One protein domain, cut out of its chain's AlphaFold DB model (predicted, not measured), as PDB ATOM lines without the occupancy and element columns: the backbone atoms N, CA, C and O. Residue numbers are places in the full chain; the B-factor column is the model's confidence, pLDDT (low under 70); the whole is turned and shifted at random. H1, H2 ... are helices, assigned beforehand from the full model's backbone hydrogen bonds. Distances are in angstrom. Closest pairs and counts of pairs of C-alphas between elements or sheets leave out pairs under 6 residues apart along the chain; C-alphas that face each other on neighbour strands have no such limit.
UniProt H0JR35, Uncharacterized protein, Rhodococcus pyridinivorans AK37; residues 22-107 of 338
ATOM      1  N   ASN A  22      50.089 145.302  11.896       66.44
ATOM      2  CA  ASN A  22      49.407 144.015  11.742       66.44
ATOM      3  C   ASN A  22      49.985 142.883  12.617       66.44
ATOM      4  O   ASN A  22      49.228 142.004  13.016       66.44
ATOM      5  N   LEU A  23      51.276 142.915  12.970       78.50
ATOM      6  CA  LEU A  23      51.908 141.949  13.881       78.50
ATOM      7  C   LEU A  23      51.822 142.389  15.351       78.50
ATOM      8  O   LEU A  23      51.625 141.560  16.243       78.50
ATOM      9  N   CYS A  24      51.923 143.696  15.612       82.06
ATOM     10  CA  CYS A  24      51.835 144.253  16.962       82.06
ATOM     11  C   CYS A  24      50.496 143.927  17.647       82.06
ATOM     12  O   CYS A  24      50.479 143.596  18.833       82.06
ATOM     13  N   LEU A  25      49.379 143.992  16.914       80.94
ATOM     14  CA  LEU A  25      48.040 143.752  17.469       80.94
ATOM     15  C   LEU A  25      47.857 142.300  17.984       80.94
ATOM     16  O   LEU A  25      47.538 142.145  19.168       80.94
ATOM     17  N   PRO A  26      48.134 141.232  17.200       80.38
ATOM     18  CA  PRO A  26      48.168 139.856  17.701       80.38
ATOM     19  C   PRO A  26      49.145 139.634  18.860       80.38
ATOM     20  O   PRO A  26      48.774 138.987  19.837       80.38
ATOM     21  N   GLN A  27      50.367 140.181  18.799       86.75
ATOM     22  CA  GLN A  27      51.367 139.969  19.857       86.75
ATOM     23  C   GLN A  27      50.936 140.559  21.207       86.75
ATOM     24  O   GLN A  27      51.084 139.901  22.240       86.75
ATOM     25  N   MET A  28      50.366 141.768  21.217       86.31
ATOM     26  CA  MET A  28      49.846 142.372  22.448       86.31
ATOM     27  C   MET A  28      48.601 141.628  22.949       86.31
ATOM     28  O   MET A  28      48.504 141.349  24.142       86.31
ATOM     29  N   SER A  29      47.692 141.233  22.048       80.19
ATOM     30  CA  SER A  29      46.503 140.436  22.389       80.19
ATOM     31  C   SER A  29      46.876 139.095  23.037       80.19
ATOM     32  O   SER A  29      46.361 138.758  24.104       80.19
ATOM     33  N   GLY A  30      47.846 138.374  22.464       84.00
ATOM     34  CA  GLY A  30      48.345 137.101  22.993       84.00
ATOM     35  C   GLY A  30      48.979 137.232  24.379       84.00
ATOM     36  O   GLY A  30      48.662 136.445  25.270       84.00
ATOM     37  N   ARG A  31      49.808 138.264  24.610       86.38
ATOM     38  CA  ARG A  31      50.363 138.548  25.948       86.38
ATOM     39  C   ARG A  31      49.270 138.865  26.972       86.38
ATOM     40  O   ARG A  31      49.322 138.351  28.086       86.38
ATOM     41  N   VAL A  32      48.275 139.677  26.608       84.12
ATOM     42  CA  VAL A  32      47.160 140.035  27.504       84.12
ATOM     43  C   VAL A  32      46.307 138.814  27.849       84.12
ATOM     44  O   VAL A  32      45.979 138.632  29.021       84.12
ATOM     45  N   ALA A  33      45.994 137.951  26.879       82.88
ATOM     46  CA  ALA A  33      45.260 136.711  27.123       82.88
ATOM     47  C   ALA A  33      46.035 135.755  28.049       82.88
ATOM     48  O   ALA A  33      45.477 135.274  29.036       82.88
ATOM     49  N   ALA A  34      47.332 135.546  27.782       86.06
ATOM     50  CA  ALA A  34      48.190 134.673  28.584       86.06
ATOM     51  C   ALA A  34      48.335 135.150  30.042       86.06
ATOM     52  O   ALA A  34      48.299 134.332  30.955       86.06
ATOM     53  N   VAL A  35      48.458 136.463  30.277       88.06
ATOM     54  CA  VAL A  35      48.590 137.023  31.639       88.06
ATOM     55  C   VAL A  35      47.248 137.092  32.380       88.06
ATOM     56  O   VAL A  35      47.221 136.969  33.600       88.06
ATOM     57  N   SER A  36      46.129 137.280  31.673       82.44
ATOM     58  CA  SER A  36      44.818 137.479  32.313       82.44
ATOM     59  C   SER A  36      44.110 136.181  32.715       82.44
ATOM     60  O   SER A  36      43.192 136.229  33.532       82.44
ATOM     61  N   GLY A  37      44.447 135.039  32.099       83.06
ATOM     62  CA  GLY A  37      43.770 133.753  32.341       83.06
ATOM     63  C   GLY A  37      42.274 133.733  31.975       83.06
ATOM     64  O   GLY A  37      41.559 132.800  32.330       83.06
ATOM     65  N   ARG A  38      41.785 134.769  31.281       80.88
ATOM     66  CA  ARG A  38      40.392 134.958  30.851       80.88
ATOM     67  C   ARG A  38      40.357 135.288  29.364       80.88
ATOM     68  O   ARG A  38      41.253 135.958  28.854       80.88
ATOM     69  N   ALA A  39      39.290 134.878  28.681       80.88
ATOM     70  CA  ALA A  39      39.054 135.279  27.297       80.88
ATOM     71  C   ALA A  39      38.886 136.805  27.194       80.88
ATOM     72  O   ALA A  39      38.172 137.408  27.994       80.88
ATOM     73  N   THR A  40      39.472 137.437  26.173       75.62
ATOM     74  CA  THR A  40      39.438 138.902  25.977       75.62
ATOM     75  C   THR A  40      38.012 139.475  25.955       75.62
ATOM     76  O   THR A  40      37.781 140.598  26.399       75.62
ATOM     77  N   PHE A  41      37.031 138.684  25.506       78.38
ATOM     78  CA  PHE A  41      35.607 139.034  25.517       78.38
ATOM     79  C   PHE A  41      35.033 139.272  26.929       78.38
ATOM     80  O   PHE A  41      34.181 140.146  27.092       78.38
ATOM     81  N   GLU A  42      35.523 138.562  27.952       80.06
ATOM     82  CA  GLU A  42      35.122 138.767  29.352       80.06
ATOM     83  C   GLU A  42      35.495 140.175  29.829       80.06
ATOM     84  O   GLU A  42      34.656 140.923  30.328       80.06
ATOM     85  N   ILE A  43      36.735 140.584  29.561       81.00
ATOM     86  CA  ILE A  43      37.249 141.911  29.919       81.00
ATOM     87  C   ILE A  43      36.484 143.008  29.158       81.00
ATOM     88  O   ILE A  43      36.170 144.055  29.724       81.00
ATOM     89  N   ILE A  44      36.124 142.760  27.891       78.12
ATOM     90  CA  ILE A  44      35.317 143.687  27.082       78.12
ATOM     91  C   ILE A  44      33.911 143.856  27.675       78.12
ATOM     92  O   ILE A  44      33.469 144.994  27.848       78.12
ATOM     93  N   ARG A  45      33.206 142.772  28.037       84.25
ATOM     94  CA  ARG A  45      31.850 142.887  28.615       84.25
ATOM     95  C   ARG A  45      31.849 143.517  30.013       84.25
ATOM     96  O   ARG A  45      30.934 144.280  30.313       84.25
ATOM     97  N   GLU A  46      32.889 143.275  30.817       85.38
ATOM     98  CA  GLU A  46      33.112 143.918  32.125       85.38
ATOM     99  C   GLU A  46      33.417 145.428  32.034       85.38
ATOM    100  O   GLU A  46      33.270 146.137  33.031       85.38
ATOM    101  N   ARG A  47      33.886 145.936  30.882       83.62
ATOM    102  CA  ARG A  47      34.354 147.331  30.732       83.62
ATOM    103  C   ARG A  47      33.492 148.206  29.826       83.62
ATOM    104  O   ARG A  47      33.325 149.380  30.137       83.62
ATOM    105  N   LEU A  48      32.946 147.669  28.734       79.81
ATOM    106  CA  LEU A  48      32.123 148.423  27.774       79.81
ATOM    107  C   LEU A  48      30.606 148.184  27.977       79.81
ATOM    108  O   LEU A  48      29.773 148.917  27.439       79.81
ATOM    109  N   GLY A  49      30.223 147.187  28.783       86.62
ATOM    110  CA  GLY A  49      28.830 146.896  29.137       86.62
ATOM    111  C   GLY A  49      28.010 146.196  28.034       86.62
ATOM    112  O   GLY A  49      28.470 146.027  26.909       86.62
ATOM    113  N   PRO A  50      26.763 145.765  28.321       86.44
ATOM    114  CA  PRO A  50      26.104 144.688  27.569       86.44
ATOM    115  C   PRO A  50      25.698 145.002  26.117       86.44
ATOM    116  O   PRO A  50      25.880 144.145  25.254       86.44
ATOM    117  N   ARG A  51      25.208 146.210  25.782       86.81
ATOM    118  CA  ARG A  51      24.948 146.570  24.364       86.81
ATOM    119  C   ARG A  51      26.265 146.540  23.566       86.81
ATOM    120  O   ARG A  51      26.357 145.898  22.517       86.81
ATOM    121  N   MET A  52      27.334 147.057  24.175       85.00
ATOM    122  CA  MET A  52      28.714 146.956  23.692       85.00
ATOM    123  C   MET A  52      29.388 145.610  24.068       85.00
ATOM    124  O   MET A  52      30.605 145.472  23.969       85.00
ATOM    125  N   ALA A  53      28.588 144.580  24.391       85.75
ATOM    126  CA  ALA A  53      28.963 143.165  24.452       85.75
ATOM    127  C   ALA A  53      28.263 142.316  23.357       85.75
ATOM    128  O   ALA A  53      28.850 141.334  22.913       85.75
ATOM    129  N   VAL A  54      27.145 142.759  22.755       88.69
ATOM    130  CA  VAL A  54      26.492 142.056  21.616       88.69
ATOM    131  C   VAL A  54      27.164 142.331  20.253       88.69
ATOM    132  O   VAL A  54      27.870 141.469  19.744       88.69
ATOM    133  N   ALA A  55      27.053 143.554  19.718       88.19
ATOM    134  CA  ALA A  55      27.592 144.073  18.434       88.19
ATOM    135  C   ALA A  55      29.098 143.857  18.024       88.19
ATOM    136  O   ALA A  55      29.563 144.500  17.095       88.19
ATOM    137  N   ASN A  56      29.886 142.994  18.681       86.50
ATOM    138  CA  ASN A  56      31.215 142.491  18.238       86.50
ATOM    139  C   ASN A  56      31.297 140.980  18.415       86.50
ATOM    140  O   ASN A  56      32.064 140.347  17.708       86.50
ATOM    141  N   LEU A  57      30.484 140.373  19.284       88.06
ATOM    142  CA  LEU A  57      30.192 138.958  19.111       88.06
ATOM    143  C   LEU A  57      29.566 138.759  17.721       88.06
ATOM    144  O   LEU A  57      30.044 137.923  16.966       88.06
ATOM    145  N   SER A  58      28.619 139.623  17.324       91.81
ATOM    146  CA  SER A  58      28.101 139.646  15.949       91.81
ATOM    147  C   SER A  58      29.145 140.074  14.915       91.81
ATOM    148  O   SER A  58      29.240 139.440  13.875       91.81
ATOM    149  N   ALA A  59      29.957 141.104  15.168       89.25
ATOM    150  CA  ALA A  59      30.909 141.587  14.163       89.25
ATOM    151  C   ALA A  59      32.073 140.599  13.923       89.25
ATOM    152  O   ALA A  59      32.425 140.330  12.777       89.25
ATOM    153  N   SER A  60      32.612 139.968  14.973       86.62
ATOM    154  CA  SER A  60      33.557 138.849  14.838       86.62
ATOM    155  C   SER A  60      32.899 137.616  14.211       86.62
ATOM    156  O   SER A  60      33.536 136.943  13.409       86.62
ATOM    157  N   PHE A  61      31.625 137.335  14.513       93.19
ATOM    158  CA  PHE A  61      30.869 136.274  13.839       93.19
ATOM    159  C   PHE A  61      30.696 136.553  12.338       93.19
ATOM    160  O   PHE A  61      30.877 135.641  11.540       93.19
ATOM    161  N   LEU A  62      30.425 137.800  11.939       92.56
ATOM    162  CA  LEU A  62      30.324 138.209  10.534       92.56
ATOM    163  C   LEU A  62      31.673 138.132   9.807       92.56
ATOM    164  O   LEU A  62      31.704 137.643   8.682       92.56
ATOM    165  N   ILE A  63      32.788 138.536  10.434       90.00
ATOM    166  CA  ILE A  63      34.128 138.297   9.861       90.00
ATOM    167  C   ILE A  63      34.362 136.797   9.671       90.00
ATOM    168  O   ILE A  63      34.712 136.380   8.571       90.00
ATOM    169  N   ASN A  64      34.121 135.984  10.705       90.00
ATOM    170  CA  ASN A  64      34.314 134.537  10.616       90.00
ATOM    171  C   ASN A  64      33.444 133.929   9.504       90.00
ATOM    172  O   ASN A  64      33.947 133.148   8.706       90.00
ATOM    173  N   LEU A  65      32.172 134.320   9.399       90.69
ATOM    174  CA  LEU A  65      31.262 133.856   8.349       90.69
ATOM    175  C   LEU A  65      31.757 134.244   6.943       90.69
ATOM    176  O   LEU A  65      31.713 133.416   6.034       90.69
ATOM    177  N   SER A  66      32.285 135.459   6.769       91.00
ATOM    178  CA  SER A  66      32.901 135.903   5.511       91.00
ATOM    179  C   SER A  66      34.149 135.088   5.158       91.00
ATOM    180  O   SER A  66      34.271 134.636   4.021       91.00
ATOM    181  N   THR A  67      35.040 134.827   6.122       89.81
ATOM    182  CA  THR A  67      36.210 133.956   5.918       89.81
ATOM    183  C   THR A  67      35.781 132.539   5.535       89.81
ATOM    184  O   THR A  67      36.243 132.015   4.529       89.81
ATOM    185  N   TRP A  68      34.833 131.941   6.260       91.62
ATOM    186  CA  TRP A  68      34.298 130.609   5.947       91.62
ATOM    187  C   TRP A  68      33.659 130.536   4.554       91.62
ATOM    188  O   TRP A  68      33.818 129.538   3.854       91.62
ATOM    189  N   THR A  69      32.983 131.604   4.125       89.44
ATOM    190  CA  THR A  69      32.417 131.709   2.771       89.44
ATOM    191  C   THR A  69      33.516 131.763   1.703       89.44
ATOM    192  O   THR A  69      33.375 131.124   0.662       89.44
ATOM    193  N   ALA A  70      34.628 132.464   1.961       90.62
ATOM    194  CA  ALA A  70      35.773 132.514   1.052       90.62
ATOM    195  C   ALA A  70      36.482 131.151   0.931       90.62
ATOM    196  O   ALA A  70      36.712 130.692  -0.186       90.62
ATOM    197  N   GLU A  71      36.753 130.471   2.052       92.00
ATOM    198  CA  GLU A  71      37.393 129.144   2.066       92.00
ATOM    199  C   GLU A  71      36.549 128.092   1.323       92.00
ATOM    200  O   GLU A  71      37.041 127.402   0.428       92.00
ATOM    201  N   VAL A  72      35.245 128.000   1.624       89.81
ATOM    202  CA  VAL A  72      34.334 127.056   0.945       89.81
ATOM    203  C   VAL A  72      34.171 127.405  -0.540       89.81
ATOM    204  O   VAL A  72      34.106 126.501  -1.374       89.81
ATOM    205  N   GLY A  73      34.169 128.695  -0.895       88.88
ATOM    206  CA  GLY A  73      34.181 129.149  -2.288       88.88
ATOM    207  C   GLY A  73      35.454 128.737  -3.039       88.88
ATOM    208  O   GLY A  73      35.365 128.248  -4.165       88.88
ATOM    209  N   GLY A  74      36.623 128.860  -2.403       89.31
ATOM    210  CA  GLY A  74      37.905 128.411  -2.949       89.31
ATOM    211  C   GLY A  74      37.952 126.899  -3.178       89.31
ATOM    212  O   GLY A  74      38.340 126.451  -4.257       89.31
ATOM    213  N   ILE A  75      37.472 126.109  -2.211       89.31
ATOM    214  CA  ILE A  75      37.359 124.645  -2.334       89.31
ATOM    215  C   ILE A  75      36.411 124.264  -3.483       89.31
ATOM    216  O   ILE A  75      36.749 123.405  -4.299       89.31
ATOM    217  N   ALA A  76      35.250 124.917  -3.598       88.06
ATOM    218  CA  ALA A  76      34.301 124.656  -4.681       88.06
ATOM    219  C   ALA A  76      34.876 125.007  -6.069       88.06
ATOM    220  O   ALA A  76      34.653 124.262  -7.023       88.06
ATOM    221  N   LEU A  77      35.656 126.090  -6.182       88.00
ATOM    222  CA  LEU A  77      36.342 126.468  -7.423       88.00
ATOM    223  C   LEU A  77      37.465 125.481  -7.785       88.00
ATOM    224  O   LEU A  77      37.592 125.099  -8.946       88.00
ATOM    225  N   ALA A  78      38.247 125.017  -6.805       89.06
ATOM    226  CA  ALA A  78      39.280 124.003  -7.024       89.06
ATOM    227  C   ALA A  78      38.680 122.667  -7.506       89.06
ATOM    228  O   ALA A  78      39.183 122.069  -8.456       89.06
ATOM    229  N   LEU A  79      37.562 122.233  -6.910       86.19
ATOM    230  CA  LEU A  79      36.824 121.040  -7.340       86.19
ATOM    231  C   LEU A  79      36.183 121.217  -8.727       86.19
ATOM    232  O   LEU A  79      36.209 120.282  -9.528       86.19
ATOM    233  N   GLN A  80      35.681 122.412  -9.059       87.69
ATOM    234  CA  GLN A  80      35.219 122.730 -10.415       87.69
ATOM    235  C   GLN A  80      36.357 122.606 -11.440       87.69
ATOM    236  O   GLN A  80      36.159 121.994 -12.487       87.69
ATOM    237  N   LEU A  81      37.541 123.157 -11.154       87.81
ATOM    238  CA  LEU A  81      38.695 123.090 -12.060       87.81
ATOM    239  C   LEU A  81      39.223 121.654 -12.226       87.81
ATOM    240  O   LEU A  81      39.597 121.275 -13.331       87.81
ATOM    241  N   ALA A  82      39.204 120.847 -11.163       86.88
ATOM    242  CA  ALA A  82      39.631 119.448 -11.208       86.88
ATOM    243  C   ALA A  82      38.617 118.514 -11.900       86.88
ATOM    244  O   ALA A  82      39.019 117.540 -12.531       86.88
ATOM    245  N   SER A  83      37.312 118.784 -11.774       83.25
ATOM    246  CA  SER A  83      36.243 117.879 -12.229       83.25
ATOM    247  C   SER A  83      35.483 118.346 -13.477       83.25
ATOM    248  O   SER A  83      34.653 117.583 -13.959       83.25
ATOM    249  N   SER A  84      35.664 119.594 -13.927       83.38
ATOM    250  CA  SER A  84      34.889 120.301 -14.977       83.38
ATOM    251  C   SER A  84      33.354 120.386 -14.792       83.38
ATOM    252  O   SER A  84      32.653 120.975 -15.615       83.38
ATOM    253  N   VAL A  85      32.819 119.882 -13.673       81.62
ATOM    254  CA  VAL A  85      31.384 119.856 -13.325       81.62
ATOM    255  C   VAL A  85      30.900 121.185 -12.714       81.62
ATOM    256  O   VAL A  85      31.650 121.904 -12.057       81.62
ATOM    257  N   ASN A  86      29.613 121.507 -12.908       81.25
ATOM    258  CA  ASN A  86      28.987 122.770 -12.498       81.25
ATOM    259  C   ASN A  86      29.176 123.095 -10.990       81.25
ATOM    260  O   ASN A  86      28.805 122.282 -10.136       81.25
ATOM    261  N   PRO A  87      29.657 124.303 -10.627       73.50
ATOM    262  CA  PRO A  87      30.031 124.634  -9.248       73.50
ATOM    263  C   PRO A  87      28.860 124.656  -8.260       73.50
ATOM    264  O   PRO A  87      29.070 124.439  -7.068       73.50
ATOM    265  N   LYS A  88      27.615 124.860  -8.724       80.19
ATOM    266  CA  LYS A  88      26.432 124.876  -7.840       80.19
ATOM    267  C   LYS A  88      26.236 123.555  -7.088       80.19
ATOM    268  O   LYS A  88      25.681 123.568  -5.994       80.19
ATOM    269  N   MET A  89      26.704 122.439  -7.651       82.88
ATOM    270  CA  MET A  89      26.623 121.118  -7.023       82.88
ATOM    271  C   MET A  89      27.765 120.872  -6.020       82.88
ATOM    272  O   MET A  89      27.575 120.156  -5.042       82.88
ATOM    273  N   TRP A  90      28.923 121.514  -6.210       84.62
ATOM    274  CA  TRP A  90      30.094 121.357  -5.339       84.62
ATOM    275  C   TRP A  90      30.019 122.168  -4.042       84.62
ATOM    276  O   TRP A  90      30.544 121.718  -3.029       84.62
ATOM    277  N   ILE A  91      29.328 123.314  -4.027       86.69
ATOM    278  CA  ILE A  91      29.149 124.150  -2.822       86.69
ATOM    279  C   ILE A  91      28.592 123.363  -1.611       86.69
ATOM    280  O   ILE A  91      29.237 123.385  -0.559       86.69
ATOM    281  N   PRO A  92      27.452 122.638  -1.698       86.56
ATOM    282  CA  PRO A  92      26.941 121.868  -0.560       86.56
ATOM    283  C   PRO A  92      27.849 120.688  -0.182       86.56
ATOM    284  O   PRO A  92      27.966 120.371   1.000       86.56
ATOM    285  N   VAL A  93      28.532 120.068  -1.152       87.88
ATOM    286  CA  VAL A  93      29.485 118.972  -0.901       87.88
ATOM    287  C   VAL A  93      30.702 119.480  -0.122       87.88
ATOM    288  O   VAL A  93      31.076 118.876   0.880       87.88
ATOM    289  N   ALA A  94      31.272 120.621  -0.517       87.31
ATOM    290  CA  ALA A  94      32.378 121.269   0.184       87.31
ATOM    291  C   ALA A  94      31.976 121.694   1.608       87.31
ATOM    292  O   ALA A  94      32.701 121.412   2.562       87.31
ATOM    293  N   ALA A  95      30.793 122.296   1.778       88.00
ATOM    294  CA  ALA A  95      30.272 122.672   3.092       88.00
ATOM    295  C   ALA A  95      30.077 121.456   4.024       88.00
ATOM    296  O   ALA A  95      30.490 121.499   5.185       88.00
ATOM    297  N   LEU A  96      29.507 120.352   3.520       89.44
ATOM    298  CA  LEU A  96      29.343 119.108   4.285       89.44
ATOM    299  C   LEU A  96      30.684 118.431   4.603       89.44
ATOM    300  O   LEU A  96      30.854 117.917   5.711       89.44
ATOM    301  N   ALA A  97      31.644 118.457   3.676       88.50
ATOM    302  CA  ALA A  97      32.984 117.919   3.895       88.50
ATOM    303  C   ALA A  97      33.710 118.673   5.020       88.50
ATOM    304  O   ALA A  97      34.176 118.046   5.972       88.50
ATOM    305  N   VAL A  98      33.734 120.013   4.970       88.56
ATOM    306  CA  VAL A  98      34.328 120.833   6.039       88.56
ATOM    307  C   VAL A  98      33.595 120.606   7.366       88.56
ATOM    308  O   VAL A  98      34.248 120.376   8.380       88.56
ATOM    309  N   TRP A  99      32.256 120.572   7.377       90.00
ATOM    310  CA  TRP A  99      31.473 120.284   8.588       90.00
ATOM    311  C   TRP A  99      31.854 118.946   9.246       90.00
ATOM    312  O   TRP A  99      32.078 118.883  10.459       90.00
ATOM    313  N   LEU A 100      31.978 117.881   8.448       90.19
ATOM    314  CA  LEU A 100      32.340 116.547   8.927       90.19
ATOM    315  C   LEU A 100      33.790 116.483   9.437       90.19
ATOM    316  O   LEU A 100      34.057 115.791  10.421       90.19
ATOM    317  N   VAL A 101      34.706 117.242   8.824       87.38
ATOM    318  CA  VAL A 101      36.097 117.399   9.283       87.38
ATOM    319  C   VAL A 101      36.146 118.016  10.688       87.38
ATOM    320  O   VAL A 101      36.776 117.427  11.569       87.38
ATOM    321  N   ILE A 102      35.419 119.115  10.952       87.06
ATOM    322  CA  ILE A 102      35.349 119.745  12.293       87.06
ATOM    323  C   ILE A 102      34.933 118.721  13.362       87.06
ATOM    324  O   ILE A 102      35.512 118.667  14.443       87.06
ATOM    325  N   TRP A 103      33.927 117.896  13.056       91.94
ATOM    326  CA  TRP A 103      33.348 116.927  13.993       91.94
ATOM    327  C   TRP A 103      34.211 115.680  14.244       91.94
ATOM    328  O   TRP A 103      33.912 114.915  15.163       91.94
ATOM    329  N   ARG A 104      35.246 115.422  13.431       89.69
ATOM    330  CA  ARG A 104      36.036 114.175  13.500       89.69
ATOM    331  C   ARG A 104      37.517 114.358  13.810       89.69
ATOM    332  O   ARG A 104      38.130 113.416  14.317       89.69
ATOM    333  N   VAL A 105      38.102 115.518  13.525       89.69
ATOM    334  CA  VAL A 105      39.550 115.723  13.660       89.69
ATOM    335  C   VAL A 105      39.954 115.996  15.117       89.69
ATOM    336  O   VAL A 105      39.421 116.874  15.788       89.69
ATOM    337  N   LYS A 106      40.933 115.229  15.620       90.50
ATOM    338  CA  LYS A 106      41.568 115.437  16.937       90.50
ATOM    339  C   LYS A 106      42.694 116.476  16.847       90.50
ATOM    340  O   LYS A 106      43.326 116.604  15.803       90.50
ATOM    341  N   PHE A 107      43.018 117.132  17.965       89.62
ATOM    342  CA  PHE A 107      44.038 118.193  18.043       89.62
ATOM    343  C   PHE A 107      45.381 117.843  17.372       89.62
ATOM    344  O   PHE A 107      45.832 118.584  16.506       89.62
TER     345      PHE A 107
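AT A GLANCE: This is residues 22 to 107 of the 338 residues of an uncharacterized protein of Rhodococcus pyridinivorans AK37 (UniProt H0JR35). Long helix H3 makes the long axis; H2 folds back at its first end, with H1 beyond, and H4 folds back from its last end as a V. The 86 printed residues, all helix in class, hold H1 to H4 and no named strand. The whole is only just extended, close to loose: radius of gyration of the C-alphas 18.4 A, spans 52 by 29 by 28 A.

IN THESE COORDINATES: Find C-alpha 22 at (49.407, 144.015, 11.742); H1 runs to residue 36, 22.1 A. Next come H2, residues 40 to 48, 12.1 A, and H3, 51 to 83, 47.9 A. H4, 87 to 104, 25.7 A, ends at (36.036, 114.175, 13.500).

HOW THE PARTS SIT: H1 and H2 are close but not clearly touching; their closest C-alphas, Ala 33 and Thr 40, are 6.3 A apart. H2 and H3 form a hairpin, closest at C-alphas 45 and 53, 5.1 A. Residues 72 to 80 of H3 touch H4, closest at C-alphas 76 and 90, 5.4 A, at a steep tilt of 62 degrees, opposite ways. Every O i to N i+4 pair is within hydrogen-bond range in H2, 10 of 11 in H1, 25 of 29 in H3, 12 of 14 in H4.

THE WHOLE: The printed part has no cut, and the three links are tight. Residue 22 alone has pLDDT under 70.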